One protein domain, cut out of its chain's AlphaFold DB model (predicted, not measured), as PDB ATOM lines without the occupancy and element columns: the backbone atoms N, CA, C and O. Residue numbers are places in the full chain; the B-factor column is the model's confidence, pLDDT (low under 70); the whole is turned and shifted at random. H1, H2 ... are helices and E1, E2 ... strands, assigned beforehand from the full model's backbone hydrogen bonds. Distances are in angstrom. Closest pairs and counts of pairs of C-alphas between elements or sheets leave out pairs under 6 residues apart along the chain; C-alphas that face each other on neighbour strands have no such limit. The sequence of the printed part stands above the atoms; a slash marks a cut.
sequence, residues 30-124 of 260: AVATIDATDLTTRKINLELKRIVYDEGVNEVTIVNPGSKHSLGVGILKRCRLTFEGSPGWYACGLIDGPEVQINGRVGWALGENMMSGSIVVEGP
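Overview. This is residues 30 to 124 of the 260 residues of the protein "GXGXG motif-containing protein" of Acidimicrobiaceae bacterium (UniProt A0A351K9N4). The chain is wound in stacked turns: a twisted wall of five parallel strands makes one side, and the returns run behind it on the other. H1 is the return between E1 and E2, and long links without named elements, residues 64 to 79, 85 to 95 and 103 to 115, make the later ones over the same face; the other face is bare. The printed part has 95 residues, with named elements in the order E1, H1, E2, E3, E4, E5, and the sheet's order is E1, E2, E3, E4, E5. The class is mixed, helices and strands, with under half of the residues in named elements. The whole is compact, with a radius of gyration of the C-alphas of 11.5 A and spans of 32 by 31 by 20 A.

Arrangement. E1, residues 31 to 35, is an edge strand, parallel to E2, residues 59 to 63, at 18 degrees, with N 34 and O 61 2.8 A apart. H1, residues 41 to 54, is on the sheet over E1 and E2, at a height over the sheet of 10.0 A. It runs along the strands, at 14 degrees to E2 on the local plane. The closest C-alphas of H1 and E1 are those of Ile 44 and Ile 34, 7.4 A apart. E1, H1 and E2 form a strand-helix-strand unit, two parallel neighbour strands with a helix between, and its crossover is right-handed. Every O i to N i+4 pair of H1 is within hydrogen-bond range. E3, residues 80 to 84, is parallel to E2 at 14 degrees, with N 62 and O 82 2.8 A apart. E4, residues 96 to 102, is parallel to E3 at 26 degrees, with N 83 and O 101 2.8 A apart. E5, residues 116 to 121, is the other edge strand, parallel to E4 at 6 degrees, with N 100 and O 118 2.8 A apart. E1 and E5 are apart.

Along the chain. E1 begins at C-alpha 31, (196.305, 167.069, 215.563), and is 13.7 A long. H1 is 19.2 A long, E2 13.2 A, E3 13.0 A and E4 16.9 A. E5, 16.3 A long, ends at C-alpha 121, (214.435, 176.558, 219.446).

Size, cuts and confidence. The C-alphas farthest apart are those of Asp 54 and Pro 124, 33.1 A. The links E1 to H1 and H1 to E2 are tight; those from E2 to E3, E3 to E4 and E4 to E5 are long. The printed part has no cut, and no printed residue is under 70 in pLDDT.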
ATOM      1  N   ALA A  30     193.338 166.205 212.696       92.50
ATOM      2  CA  ALA A  30     194.685 166.323 212.132       92.50
ATOM      3  C   ALA A  30     195.765 166.666 213.176       92.50
ATOM      4  O   ALA A  30     196.917 166.884 212.800       92.50
ATOM      5  N   VAL A  31     195.405 166.708 214.463       97.62
ATOM      6  CA  VAL A  31     196.305 167.069 215.563       97.62
ATOM      7  C   VAL A  31     196.407 165.917 216.560       97.62
ATOM      8  O   VAL A  31     195.407 165.277 216.885       97.62
ATOM      9  N   ALA A  32     197.609 165.668 217.077       98.38
ATOM     10  CA  ALA A  32     197.841 164.707 218.149       98.38
ATOM     11  C   ALA A  32     198.730 165.267 219.264       98.38
ATOM     12  O   ALA A  32     199.647 166.050 219.016       98.38
ATOM     13  N   THR A  33     198.512 164.787 220.487       98.75
ATOM     14  CA  THR A  33     199.340 165.105 221.655       98.75
ATOM     15  C   THR A  33     199.857 163.830 222.310       98.75
ATOM     16  O   THR A  33     199.077 162.948 222.666       98.75
ATOM     17  N   ILE A  34     201.174 163.758 222.516       98.50
ATOM     18  CA  ILE A  34     201.867 162.694 223.249       98.50
ATOM     19  C   ILE A  34     202.349 163.264 224.588       98.50
ATOM     20  O   ILE A  34     203.170 164.182 224.602       98.50
ATOM     21  N   ASP A  35     201.907 162.695 225.711       98.38
ATOM     22  CA  ASP A  35     202.529 162.955 227.017       98.38
ATOM     23  C   ASP A  35     203.714 162.008 227.241       98.38
ATOM     24  O   ASP A  35     203.558 160.796 227.386       98.38
ATOM     25  N   ALA A  36     204.922 162.571 227.246       97.19
ATOM     26  CA  ALA A  36     206.176 161.836 227.358       97.19
ATOM     27  C   ALA A  36     206.642 161.596 228.808       97.19
ATOM     28  O   ALA A  36     207.757 161.096 229.007       97.19
ATOM     29  N   THR A  37     205.832 161.954 229.814       95.25
ATOM     30  CA  THR A  37     206.212 161.877 231.237       95.25
ATOM     31  C   THR A  37     206.676 160.474 231.630       95.25
ATOM     32  O   THR A  37     207.823 160.307 232.057       95.25
ATOM     33  N   ASP A  38     205.830 159.470 231.390       92.44
ATOM     34  CA  ASP A  38     206.050 158.077 231.808       92.44
ATOM     35  C   ASP A  38     206.486 157.157 230.651       92.44
ATOM     36  O   ASP A  38     206.585 155.940 230.808       92.44
ATOM     37  N   LEU A  39     206.766 157.728 229.476       90.94
ATOM     38  CA  LEU A  39     207.190 156.981 228.293       90.94
ATOM     39  C   LEU A  39     208.715 156.944 228.167       90.94
ATOM     40  O   LEU A  39     209.417 157.900 228.489       90.94
ATOM     41  N   THR A  40     209.263 155.859 227.629       90.81
ATOM     42  CA  THR A  40     210.684 155.797 227.259       90.81
ATOM     43  C   THR A  40     210.941 156.558 225.950       90.81
ATOM     44  O   THR A  40     210.024 156.785 225.159       90.81
ATOM     45  N   THR A  41     212.205 156.886 225.645       91.94
ATOM     46  CA  THR A  41     212.598 157.425 224.322       91.94
ATOM     47  C   THR A  41     212.058 156.580 223.167       91.94
ATOM     48  O   THR A  41     211.587 157.118 222.165       91.94
ATOM     49  N   ARG A  42     212.130 155.248 223.286       90.38
ATOM     50  CA  ARG A  42     211.674 154.339 222.233       90.38
ATOM     51  C   ARG A  42     210.159 154.417 222.075       90.38
ATOM     52  O   ARG A  42     209.708 154.566 220.946       90.38
ATOM     53  N   LYS A  43     209.397 154.371 223.172       93.19
ATOM     54  CA  LYS A  43     207.930 154.453 223.135       93.19
ATOM     55  C   LYS A  43     207.437 155.778 222.567       93.19
ATOM     56  O   LYS A  43     206.551 155.757 221.724       93.19
ATOM     57  N   ILE A  44     208.067 156.899 222.925       96.06
ATOM     58  CA  ILE A  44     207.742 158.213 222.345       96.06
ATOM     59  C   ILE A  44     207.959 158.202 220.827       96.06
ATOM     60  O   ILE A  44     207.089 158.627 220.075       96.06
ATOM     61  N   ASN A  45     209.100 157.685 220.360       95.75
ATOM     62  CA  ASN A  45     209.402 157.638 218.928       95.75
ATOM     63  C   ASN A  45     208.517 156.646 218.155       95.75
ATOM     64  O   ASN A  45     208.196 156.910 217.000       95.75
ATOM     65  N   LEU A  46     208.136 155.513 218.755       94.88
ATOM     66  CA  LEU A  46     207.185 154.570 218.155       94.88
ATOM     67  C   LEU A  46     205.799 155.204 218.024       94.88
ATOM     68  O   LEU A  46     205.207 155.141 216.951       94.88
ATOM     69  N   GLU A  47     205.330 155.871 219.079       96.62
ATOM     70  CA  GLU A  47     204.053 156.582 219.080       96.62
ATOM     71  C   GLU A  47     204.037 157.693 218.021       96.62
ATOM     72  O   GLU A  47     203.135 157.742 217.190       96.62
ATOM     73  N   LEU A  48     205.087 158.522 217.975       97.56
ATOM     74  CA  LEU A  48     205.239 159.573 216.968       97.56
ATOM     75  C   LEU A  48     205.239 159.003 215.544       97.56
ATOM     76  O   LEU A  48     204.575 159.546 214.661       97.56
ATOM     77  N   LYS A  49     205.969 157.905 215.306       96.06
ATOM     78  CA  LYS A  49     206.004 157.258 213.990       96.06
ATOM     79  C   LYS A  49     204.632 156.742 213.590       96.06
ATOM     80  O   LYS A  49     204.200 157.051 212.490       96.06
ATOM     81  N   ARG A  50     203.936 156.027 214.471       96.50
ATOM     82  CA  ARG A  50     202.575 155.546 214.211       96.50
ATOM     83  C   ARG A  50     201.643 156.693 213.809       96.50
ATOM     84  O   ARG A  50     200.998 156.630 212.768       96.50
ATOM     85  N   ILE A  51     201.627 157.764 214.599       97.50
ATOM     86  CA  ILE A  51     200.767 158.937 214.380       97.50
ATOM     87  C   ILE A  51     201.040 159.581 213.011       97.50
ATOM     88  O   ILE A  51     200.123 159.806 212.225       97.50
ATOM     89  N   VAL A  52     202.310 159.828 212.684       97.25
ATOM     90  CA  VAL A  52     202.693 160.523 211.442       97.25
ATOM     91  C   VAL A  52     202.605 159.616 210.208       97.25
ATOM     92  O   VAL A  52     202.226 160.042 209.107       97.25
ATOM     93  N   TYR A  53     203.005 158.354 210.340       96.62
ATOM     94  CA  TYR A  53     203.141 157.449 209.203       96.62
ATOM     95  C   TYR A  53     201.877 156.657 208.919       96.62
ATOM     96  O   TYR A  53     201.475 156.637 207.751       96.62
ATOM     97  N   ASP A  54     201.265 156.087 209.953       95.94
ATOM     98  CA  ASP A  54     200.160 155.139 209.824       95.94
ATOM     99  C   ASP A  54     198.812 155.858 209.897       95.94
ATOM    100  O   ASP A  54     197.936 155.606 209.073       95.94
ATOM    101  N   GLU A  55     198.663 156.806 210.827       95.50
ATOM    102  CA  GLU A  55     197.426 157.589 210.954       95.50
ATOM    103  C   GLU A  55     197.392 158.840 210.072       95.50
ATOM    104  O   GLU A  55     196.330 159.411 209.834       95.50
ATOM    105  N   GLY A  56     198.545 159.263 209.548       95.19
ATOM    106  CA  GLY A  56     198.635 160.409 208.642       95.19
ATOM    107  C   GLY A  56     198.375 161.763 209.308       95.19
ATOM    108  O   GLY A  56     198.142 162.747 208.604       95.19
ATOM    109  N   VAL A  57     198.444 161.828 210.638       96.94
ATOM    110  CA  VAL A  57     198.361 163.072 211.406       96.94
ATOM    111  C   VAL A  57     199.608 163.908 211.126       96.94
ATOM    112  O   VAL A  57     200.739 163.421 211.196       96.94
ATOM    113  N   ASN A  58     199.414 165.179 210.780       94.81
ATOM    114  CA  ASN A  58     200.485 166.060 210.320       94.81
ATOM    115  C   ASN A  58     200.867 167.146 211.329       94.81
ATOM    116  O   ASN A  58     201.803 167.888 211.043       94.81
ATOM    117  N   GLU A  59     200.204 167.232 212.480       98.44
ATOM    118  CA  GLU A  59     200.557 168.140 213.571       98.44
ATOM    119  C   GLU A  59     200.610 167.368 214.891       98.44
ATOM    120  O   GLU A  59     199.609 166.823 215.351       98.44
ATOM    121  N   VAL A  60     201.800 167.270 215.485       98.69
ATOM    122  CA  VAL A  60     202.022 166.478 216.699       98.69
ATOM    123  C   VAL A  60     202.709 167.324 217.759       98.69
ATOM    124  O   VAL A  60     203.758 167.910 217.505       98.69
ATOM    125  N   THR A  61     202.156 167.341 218.967       98.88
ATOM    126  CA  THR A  61     202.764 167.981 220.136       98.88
ATOM    127  C   THR A  61     203.251 166.923 221.120       98.88
ATOM    128  O   THR A  61     202.500 166.042 221.527       98.88
ATOM    129  N   ILE A  62     204.512 167.008 221.534       98.75
ATOM    130  CA  ILE A  62     205.100 166.181 222.588       98.75
ATOM    131  C   ILE A  62     205.255 167.051 223.831       98.75
ATOM    132  O   ILE A  62     206.099 167.950 223.867       98.75
ATOM    133  N   VAL A  63     204.465 166.768 224.862       98.81
ATOM    134  CA  VAL A  63     204.561 167.447 226.160       98.81
ATOM    135  C   VAL A  63     205.444 166.651 227.115       98.81
ATOM    136  O   VAL A  63     205.529 165.426 227.030       98.81
ATOM    137  N   ASN A  64     206.120 167.345 228.032       98.06
ATOM    138  CA  ASN A  64     206.989 166.743 229.051       98.06
ATOM    139  C   ASN A  64     208.118 165.837 228.494       98.06
ATOM    140  O   ASN A  64     208.375 164.758 229.040       98.06
ATOM    141  N   PRO A  65     208.871 166.252 227.450       96.94
ATOM    142  CA  PRO A  65     209.907 165.412 226.832       96.94
ATOM    143  C   PRO A  65     211.030 165.008 227.805       96.94
ATOM    144  O   PRO A  65     211.699 163.992 227.606       96.94
ATOM    145  N   GLY A  66     211.235 165.771 228.885       95.00
ATOM    146  CA  GLY A  66     212.111 165.400 229.999       95.00
ATOM    147  C   GLY A  66     213.579 165.210 229.612       95.00
ATOM    148  O   GLY A  66     214.235 164.323 230.156       95.00
ATOM    149  N   SER A  67     214.080 165.984 228.643       95.62
ATOM    150  CA  SER A  67     215.453 165.919 228.119       95.62
ATOM    151  C   SER A  67     215.863 164.542 227.584       95.62
ATOM    152  O   SER A  67     217.055 164.253 227.441       95.62
ATOM    153  N   LYS A  68     214.887 163.686 227.259       95.12
ATOM    154  CA  LYS A  68     215.128 162.376 226.655       95.12
ATOM    155  C   LYS A  68     215.773 162.556 225.285       95.12
ATOM    156  O   LYS A  68     215.403 163.439 224.514       95.12
ATOM    157  N   HIS A  69     216.793 161.754 225.019       96.12
ATOM    158  CA  HIS A  69     217.622 161.890 223.826       96.12
ATOM    159  C   HIS A  69     216.937 161.278 222.600       96.12
ATOM    160  O   HIS A  69     216.032 160.456 222.742       96.12
ATOM    161  N   SER A  70     217.391 161.674 221.413       96.25
ATOM    162  CA  SER A  70     217.027 161.094 220.118       96.25
ATOM    163  C   SER A  70     215.523 161.097 219.828       96.25
ATOM    164  O   SER A  70     215.007 160.173 219.203       96.25
ATOM    165  N   LEU A  71     214.805 162.122 220.293       97.75
ATOM    166  CA  LEU A  71     213.391 162.314 219.973       97.75
ATOM    167  C   LEU A  71     213.227 162.964 218.597       97.75
ATOM    168  O   LEU A  71     213.988 163.868 218.250       97.75
ATOM    169  N   GLY A  72     212.231 162.520 217.829       96.50
ATOM    170  CA  GLY A  72     211.918 163.100 216.516       96.50
ATOM    171  C   GLY A  72     212.970 162.818 215.438       96.50
ATOM    172  O   GLY A  72     213.010 163.508 214.426       96.50
ATOM    173  N   VAL A  73     213.841 161.828 215.649       97.31
ATOM    174  CA  VAL A  73     214.896 161.457 214.694       97.31
ATOM    175  C   VAL A  73     214.311 160.692 213.509       97.31
ATOM    176  O   VAL A  73     213.532 159.754 213.690       97.31
ATOM    177  N   GLY A  74     214.746 161.046 212.299       97.38
ATOM    178  CA  GLY A  74     214.404 160.319 211.076       97.38
ATOM    179  C   GLY A  74     212.932 160.435 210.679       97.38
ATOM    180  O   GLY A  74     212.369 159.483 210.140       97.38
ATOM    181  N   ILE A  75     212.296 161.572 210.975       98.06
ATOM    182  CA  ILE A  75     210.971 161.908 210.446       98.06
ATOM    183  C   ILE A  75     211.152 162.539 209.062       98.06
ATOM    184  O   ILE A  75     211.714 163.622 208.919       98.06
ATOM    185  N   LEU A  76     210.693 161.823 208.040       97.75
ATOM    186  CA  LEU A  76     210.880 162.127 206.612       97.75
ATOM    187  C   LEU A  76     209.579 162.559 205.918       97.75
ATOM    188  O   LEU A  76     209.522 162.684 204.697       97.75
ATOM    189  N   LYS A  77     208.488 162.695 206.680       96.44
ATOM    190  CA  LYS A  77     207.235 163.269 206.187       96.44
ATOM    191  C   LYS A  77     207.180 164.737 206.573       96.44
ATOM    192  O   LYS A  77     207.592 165.119 207.664       96.44
ATOM    193  N   ARG A  78     206.584 165.548 205.702       96.25
ATOM    194  CA  ARG A  78     206.244 166.930 206.033       96.25
ATOM    195  C   ARG A  78     205.149 166.940 207.101       96.25
ATOM    196  O   ARG A  78     204.012 166.570 206.821       96.25
ATOM    197  N   CYS A  79     205.502 167.368 208.303       97.69
ATOM    198  CA  CYS A  79     204.605 167.533 209.442       97.69
ATOM    199  C   CYS A  79     205.076 168.706 210.311       97.69
ATOM    200  O   CYS A  79     206.231 169.125 210.211       97.69
ATOM    201  N   ARG A  80     204.198 169.204 211.177       98.75
ATOM    202  CA  ARG A  80     204.544 170.072 212.297       98.75
ATOM    203  C   ARG A  80     204.782 169.235 213.542       98.75
ATOM    204  O   ARG A  80     203.966 168.378 213.879       98.75
ATOM    205  N   LEU A  81     205.900 169.482 214.210       98.62
ATOM    206  CA  LEU A  81     206.259 168.829 215.459       98.62
ATOM    207  C   LEU A  81     206.575 169.885 216.513       98.62
ATOM    208  O   LEU A  81     207.519 170.652 216.355       98.62
ATOM    209  N   THR A  82     205.830 169.890 217.608       98.94
ATOM    210  CA  THR A  82     206.054 170.820 218.718       98.94
ATOM    211  C   THR A  82     206.536 170.054 219.939       98.94
ATOM    212  O   THR A  82     205.946 169.046 220.319       98.94
ATOM    213  N   PHE A  83     207.595 170.528 220.586       98.88
ATOM    214  CA  PHE A  83     208.022 170.054 221.899       98.88
ATOM    215  C   PHE A  83     207.688 171.108 222.951       98.88
ATOM    216  O   PHE A  83     208.317 172.166 222.987       98.88
ATOM    217  N   GLU A  84     206.752 170.791 223.845       98.75
ATOM    218  CA  GLU A  84     206.491 171.599 225.039       98.75
ATOM    219  C   GLU A  84     207.456 171.183 226.146       98.75
ATOM    220  O   GLU A  84     207.199 170.286 226.957       98.75
ATOM    221  N   GLY A  85     208.630 171.812 226.120       98.31
ATOM    222  CA  GLY A  85     209.760 171.519 226.986       98.31
ATOM    223  C   GLY A  85     211.025 171.173 226.204       98.31
ATOM    224  O   GLY A  85     211.148 171.401 225.005       98.31
ATOM    225  N   SER A  86     212.018 170.642 226.915       98.56
ATOM    226  CA  SER A  86     213.354 170.390 226.359       98.56
ATOM    227  C   SER A  86     213.526 168.927 225.934       98.56
ATOM    228  O   SER A  86     213.484 168.055 226.807       98.56
ATOM    229  N   PRO A  87     213.736 168.617 224.641       97.62
ATOM    230  CA  PRO A  87     214.288 167.334 224.227       97.62
ATOM    231  C   PRO A  87     215.803 167.273 224.505       97.62
ATOM    232  O   PRO A  87     216.458 168.268 224.818       97.62
ATOM    233  N   GLY A  88     216.361 166.067 224.451       95.94
ATOM    234  CA  GLY A  88     217.757 165.788 224.779       95.94
ATOM    235  C   GLY A  88     218.725 165.872 223.600       95.94
ATOM    236  O   GLY A  88     218.496 166.577 222.623       95.94
ATOM    237  N   TRP A  89     219.834 165.137 223.700       97.69
ATOM    238  CA  TRP A  89     220.849 165.054 222.644       97.69
ATOM    239  C   TRP A  89     220.291 164.399 221.385       97.69
ATOM    240  O   TRP A  89     219.403 163.556 221.489       97.69
ATOM    241  N   TYR A  90     220.827 164.749 220.219       98.00
ATOM    242  CA  TYR A  90     220.447 164.184 218.920       98.00
ATOM    243  C   TYR A  90     218.965 164.358 218.566       98.00
ATOM    244  O   TYR A  90     218.429 163.601 217.759       98.00
ATOM    245  N   ALA A  91     218.262 165.305 219.191       98.44
ATOM    246  CA  ALA A  91     216.870 165.563 218.850       98.44
ATOM    247  C   ALA A  91     216.761 166.011 217.386       98.44
ATOM    248  O   ALA A  91     217.576 166.802 216.908       98.44
ATOM    249  N   CYS A  92     215.747 165.502 216.689       98.50
ATOM    250  CA  CYS A  92     215.420 165.870 215.311       98.50
ATOM    251  C   CYS A  92     216.569 165.697 214.300       98.50
ATOM    252  O   CYS A  92     216.601 166.371 213.275       98.50
ATOM    253  N   GLY A  93     217.519 164.795 214.565       98.00
ATOM    254  CA  GLY A  93     218.512 164.394 213.568       98.00
ATOM    255  C   GLY A  93     217.875 163.631 212.401       98.00
ATOM    256  O   GLY A  93     216.829 162.998 212.559       98.00
ATOM    257  N   LEU A  94     218.516 163.655 211.232       98.25
ATOM    258  CA  LEU A  94     218.115 162.918 210.023       98.25
ATOM    259  C   LEU A  94     216.701 163.238 209.508       98.25
ATOM    260  O   LEU A  94     216.135 162.442 208.759       98.25
ATOM    261  N   ILE A  95     216.098 164.356 209.920       98.56
ATOM    262  CA  ILE A  95     214.778 164.747 209.420       98.56
ATOM    263  C   ILE A  95     214.860 165.241 207.972       98.56
ATOM    264  O   ILE A  95     215.881 165.788 207.541       98.56
ATOM    265  N   ASP A  96     213.762 165.077 207.239       98.44
ATOM    266  CA  ASP A  96     213.615 165.566 205.869       98.44
ATOM    267  C   ASP A  96     212.203 166.121 205.655       98.44
ATOM    268  O   ASP A  96     211.251 165.385 205.391       98.44
ATOM    269  N   GLY A  97     212.055 167.432 205.852       97.81
ATOM    270  CA  GLY A  97     210.822 168.167 205.577       97.81
ATOM    271  C   GLY A  97     209.998 168.668 206.774       97.81
ATOM    272  O   GLY A  97     209.242 169.618 206.547       97.81
ATOM    273  N   PRO A  98     210.084 168.121 208.006       98.44
ATOM    274  CA  PRO A  98     209.329 168.648 209.143       98.44
ATOM    275  C   PRO A  98     209.587 170.129 209.459       98.44
ATOM    276  O   PRO A  98     210.687 170.646 209.268       98.44
ATOM    277  N   GLU A  99     208.565 170.788 210.001       98.81
ATOM    278  CA  GLU A  99     208.646 172.069 210.707       98.81
ATOM    279  C   GLU A  99     208.586 171.774 212.210       98.81
ATOM    280  O   GLU A  99     207.587 171.253 212.704       98.81
ATOM    281  N   VAL A 100     209.671 172.042 212.931       98.88
ATOM    282  CA  VAL A 100     209.810 171.689 214.344       98.88
ATOM    283  C   VAL A 100     209.906 172.947 215.198       98.88
ATOM    284  O   VAL A 100     210.770 173.784 214.961       98.88
ATOM    285  N   GLN A 101     209.082 173.036 216.238       98.88
ATOM    286  CA  GLN A 101     209.159 174.060 217.278       98.88
ATOM    287  C   GLN A 101     209.573 173.411 218.606       98.88
ATOM    288  O   GLN A 101     208.973 172.432 219.046       98.88
ATOM    289  N   ILE A 102     210.593 173.952 219.271       98.88
ATOM    290  CA  ILE A 102     211.052 173.502 220.589       98.88
ATOM    291  C   ILE A 102     210.899 174.653 221.585       98.88
ATOM    292  O   ILE A 102     211.726 175.569 221.640       98.88
ATOM    293  N   ASN A 103     209.875 174.559 222.434       98.75
ATOM    294  CA  ASN A 103     209.591 175.509 223.512       98.75
ATOM    295  C   ASN A 103     210.452 175.186 224.741       98.75
ATOM    296  O   ASN A 103     209.979 174.819 225.819       98.75
ATOM    297  N   GLY A 104     211.769 175.255 224.559       98.31
ATOM    298  CA  GLY A 104     212.748 174.864 225.560       98.31
ATOM    299  C   GLY A 104     214.177 174.990 225.049       98.31
ATOM    300  O   GLY A 104     214.454 175.718 224.104       98.31
ATOM    301  N   ARG A 105     215.098 174.270 225.692       98.56
ATOM    302  CA  ARG A 105     216.491 174.126 225.246       98.56
ATOM    303  C   ARG A 105     216.727 172.732 224.688       98.56
ATOM    304  O   ARG A 105     215.941 171.821 224.927       98.56
ATOM    305  N   VAL A 106     217.859 172.551 224.027       98.31
ATOM    306  CA  VAL A 106     218.294 171.245 223.530       98.31
ATOM    307  C   VAL A 106     219.772 171.036 223.828       98.31
ATOM    308  O   VAL A 106     220.538 171.989 223.973       98.31
ATOM    309  N   GLY A 107     220.187 169.781 223.965       94.62
ATOM    310  CA  GLY A 107     221.595 169.465 224.181       94.62
ATOM    311  C   GLY A 107     222.365 169.257 222.877       94.62
ATOM    312  O   GLY A 107     222.134 169.949 221.889       94.62
ATOM    313  N   TRP A 108     223.340 168.348 222.899       97.31
ATOM    314  CA  TRP A 108     224.272 168.147 221.790       97.31
ATOM    315  C   TRP A 108     223.601 167.625 220.520       97.31
ATOM    316  O   TRP A 108     222.658 166.841 220.603       97.31
ATOM    317  N   ALA A 109     224.144 168.011 219.363       98.31
ATOM    318  CA  ALA A 109     223.801 167.444 218.059       98.31
ATOM    319  C   ALA A 109     222.321 167.585 217.641       98.31
ATOM    320  O   ALA A 109     221.770 166.706 216.980       98.31
ATOM    321  N   LEU A 110     221.658 168.689 218.012       98.75
ATOM    322  CA  LEU A 110     220.339 169.019 217.457       98.75
ATOM    323  C   LEU A 110     220.406 169.059 215.927       98.75
ATOM    324  O   LEU A 110     221.281 169.729 215.378       98.75
ATOM    325  N   GLY A 111     219.452 168.412 215.257       98.56
ATOM    326  CA  GLY A 111     219.309 168.518 213.804       98.56
ATOM    327  C   GLY A 111     220.486 167.926 213.029       98.56
ATOM    328  O   GLY A 111     220.721 168.316 211.887       98.56
ATOM    329  N   GLU A 112     221.256 167.019 213.644       98.50
ATOM    330  CA  GLU A 112     222.381 166.367 212.976       98.50
ATOM    331  C   GLU A 112     221.924 165.734 211.657       98.50
ATOM    332  O   GLU A 112     220.966 164.959 211.627       98.50
ATOM    333  N   ASN A 113     222.628 166.047 210.569       98.31
ATOM    334  CA  ASN A 113     222.394 165.473 209.244       98.31
ATOM    335  C   ASN A 113     220.952 165.696 208.741       98.31
ATOM    336  O   ASN A 113     220.402 164.890 207.992       98.31
ATOM    337  N   MET A 114     220.326 166.794 209.176       98.56
ATOM    338  CA  MET A 114     219.040 167.257 208.666       98.56
ATOM    339  C   MET A 114     219.146 167.585 207.167       98.56
ATOM    340  O   MET A 114     220.070 168.275 206.719       98.56
ATOM    341  N   MET A 115     218.197 167.055 206.394       98.56
ATOM    342  CA  MET A 115     218.173 167.119 204.930       98.56
ATOM    343  C   MET A 115     217.375 168.319 204.418       98.56
ATOM    344  O   MET A 115     217.807 169.002 203.489       98.56
ATOM    345  N   SER A 116     216.215 168.577 205.021       98.56
ATOM    346  CA  SER A 116     215.344 169.714 204.721       98.56
ATOM    347  C   SER A 116     214.350 169.945 205.866       98.56
ATOM    348  O   SER A 116     214.280 169.145 206.802       98.56
ATOM    349  N   GLY A 117     213.562 171.019 205.786       98.50
ATOM    350  CA  GLY A 117     212.607 171.421 206.823       98.50
ATOM    351  C   GLY A 117     213.092 172.628 207.622       98.50
ATOM    352  O   GLY A 117     213.979 173.359 207.176       98.50
ATOM    353  N   SER A 118     212.522 172.834 208.805       98.88
ATOM    354  CA  SER A 118     213.013 173.847 209.743       98.88
ATOM    355  C   SER A 118     212.904 173.388 211.189       98.88
ATOM    356  O   SER A 118     212.001 172.627 211.526       98.88
ATOM    357  N   ILE A 119     213.823 173.844 212.035       98.94
ATOM    358  CA  ILE A 119     213.773 173.653 213.484       98.94
ATOM    359  C   ILE A 119     213.978 175.015 214.142       98.94
ATOM    360  O   ILE A 119     214.990 175.664 213.886       98.94
ATOM    361  N   VAL A 120     213.056 175.422 215.010       98.94
ATOM    362  CA  VAL A 120     213.145 176.640 215.822       98.94
ATOM    363  C   VAL A 120     213.223 176.256 217.299       98.94
ATOM    364  O   VAL A 120     212.419 175.466 217.790       98.94
ATOM    365  N   VAL A 121     214.206 176.801 218.015       98.94
ATOM    366  CA  VAL A 121     214.435 176.558 219.446       98.94
ATOM    367  C   VAL A 121     214.351 177.875 220.201       98.94
ATOM    368  O   VAL A 121     215.123 178.792 219.920       98.94
ATOM    369  N   GLU A 122     213.467 177.965 221.193       98.75
ATOM    370  CA  GLU A 122     213.327 179.181 222.014       98.75
ATOM    371  C   GLU A 122     214.528 179.418 222.946       98.75
ATOM    372  O   GLU A 122     214.873 180.552 223.267       98.75
ATOM    373  N   GLY A 123     215.173 178.346 223.404       98.50
ATOM    374  CA  GLY A 123     216.325 178.383 224.301       98.50
ATOM    375  C   GLY A 123     217.676 178.154 223.607       98.50
ATOM    376  O   GLY A 123     217.779 178.161 222.382       98.50
ATOM    377  N   PRO A 124     218.750 177.939 224.393       98.69
ATOM    378  CA  PRO A 124     220.063 177.583 223.863       98.69
ATOM    379  C   PRO A 124     220.123 176.141 223.331       98.69
ATOM    380  O   PRO A 124     219.359 175.269 223.763       98.69
TER     381      PRO A 124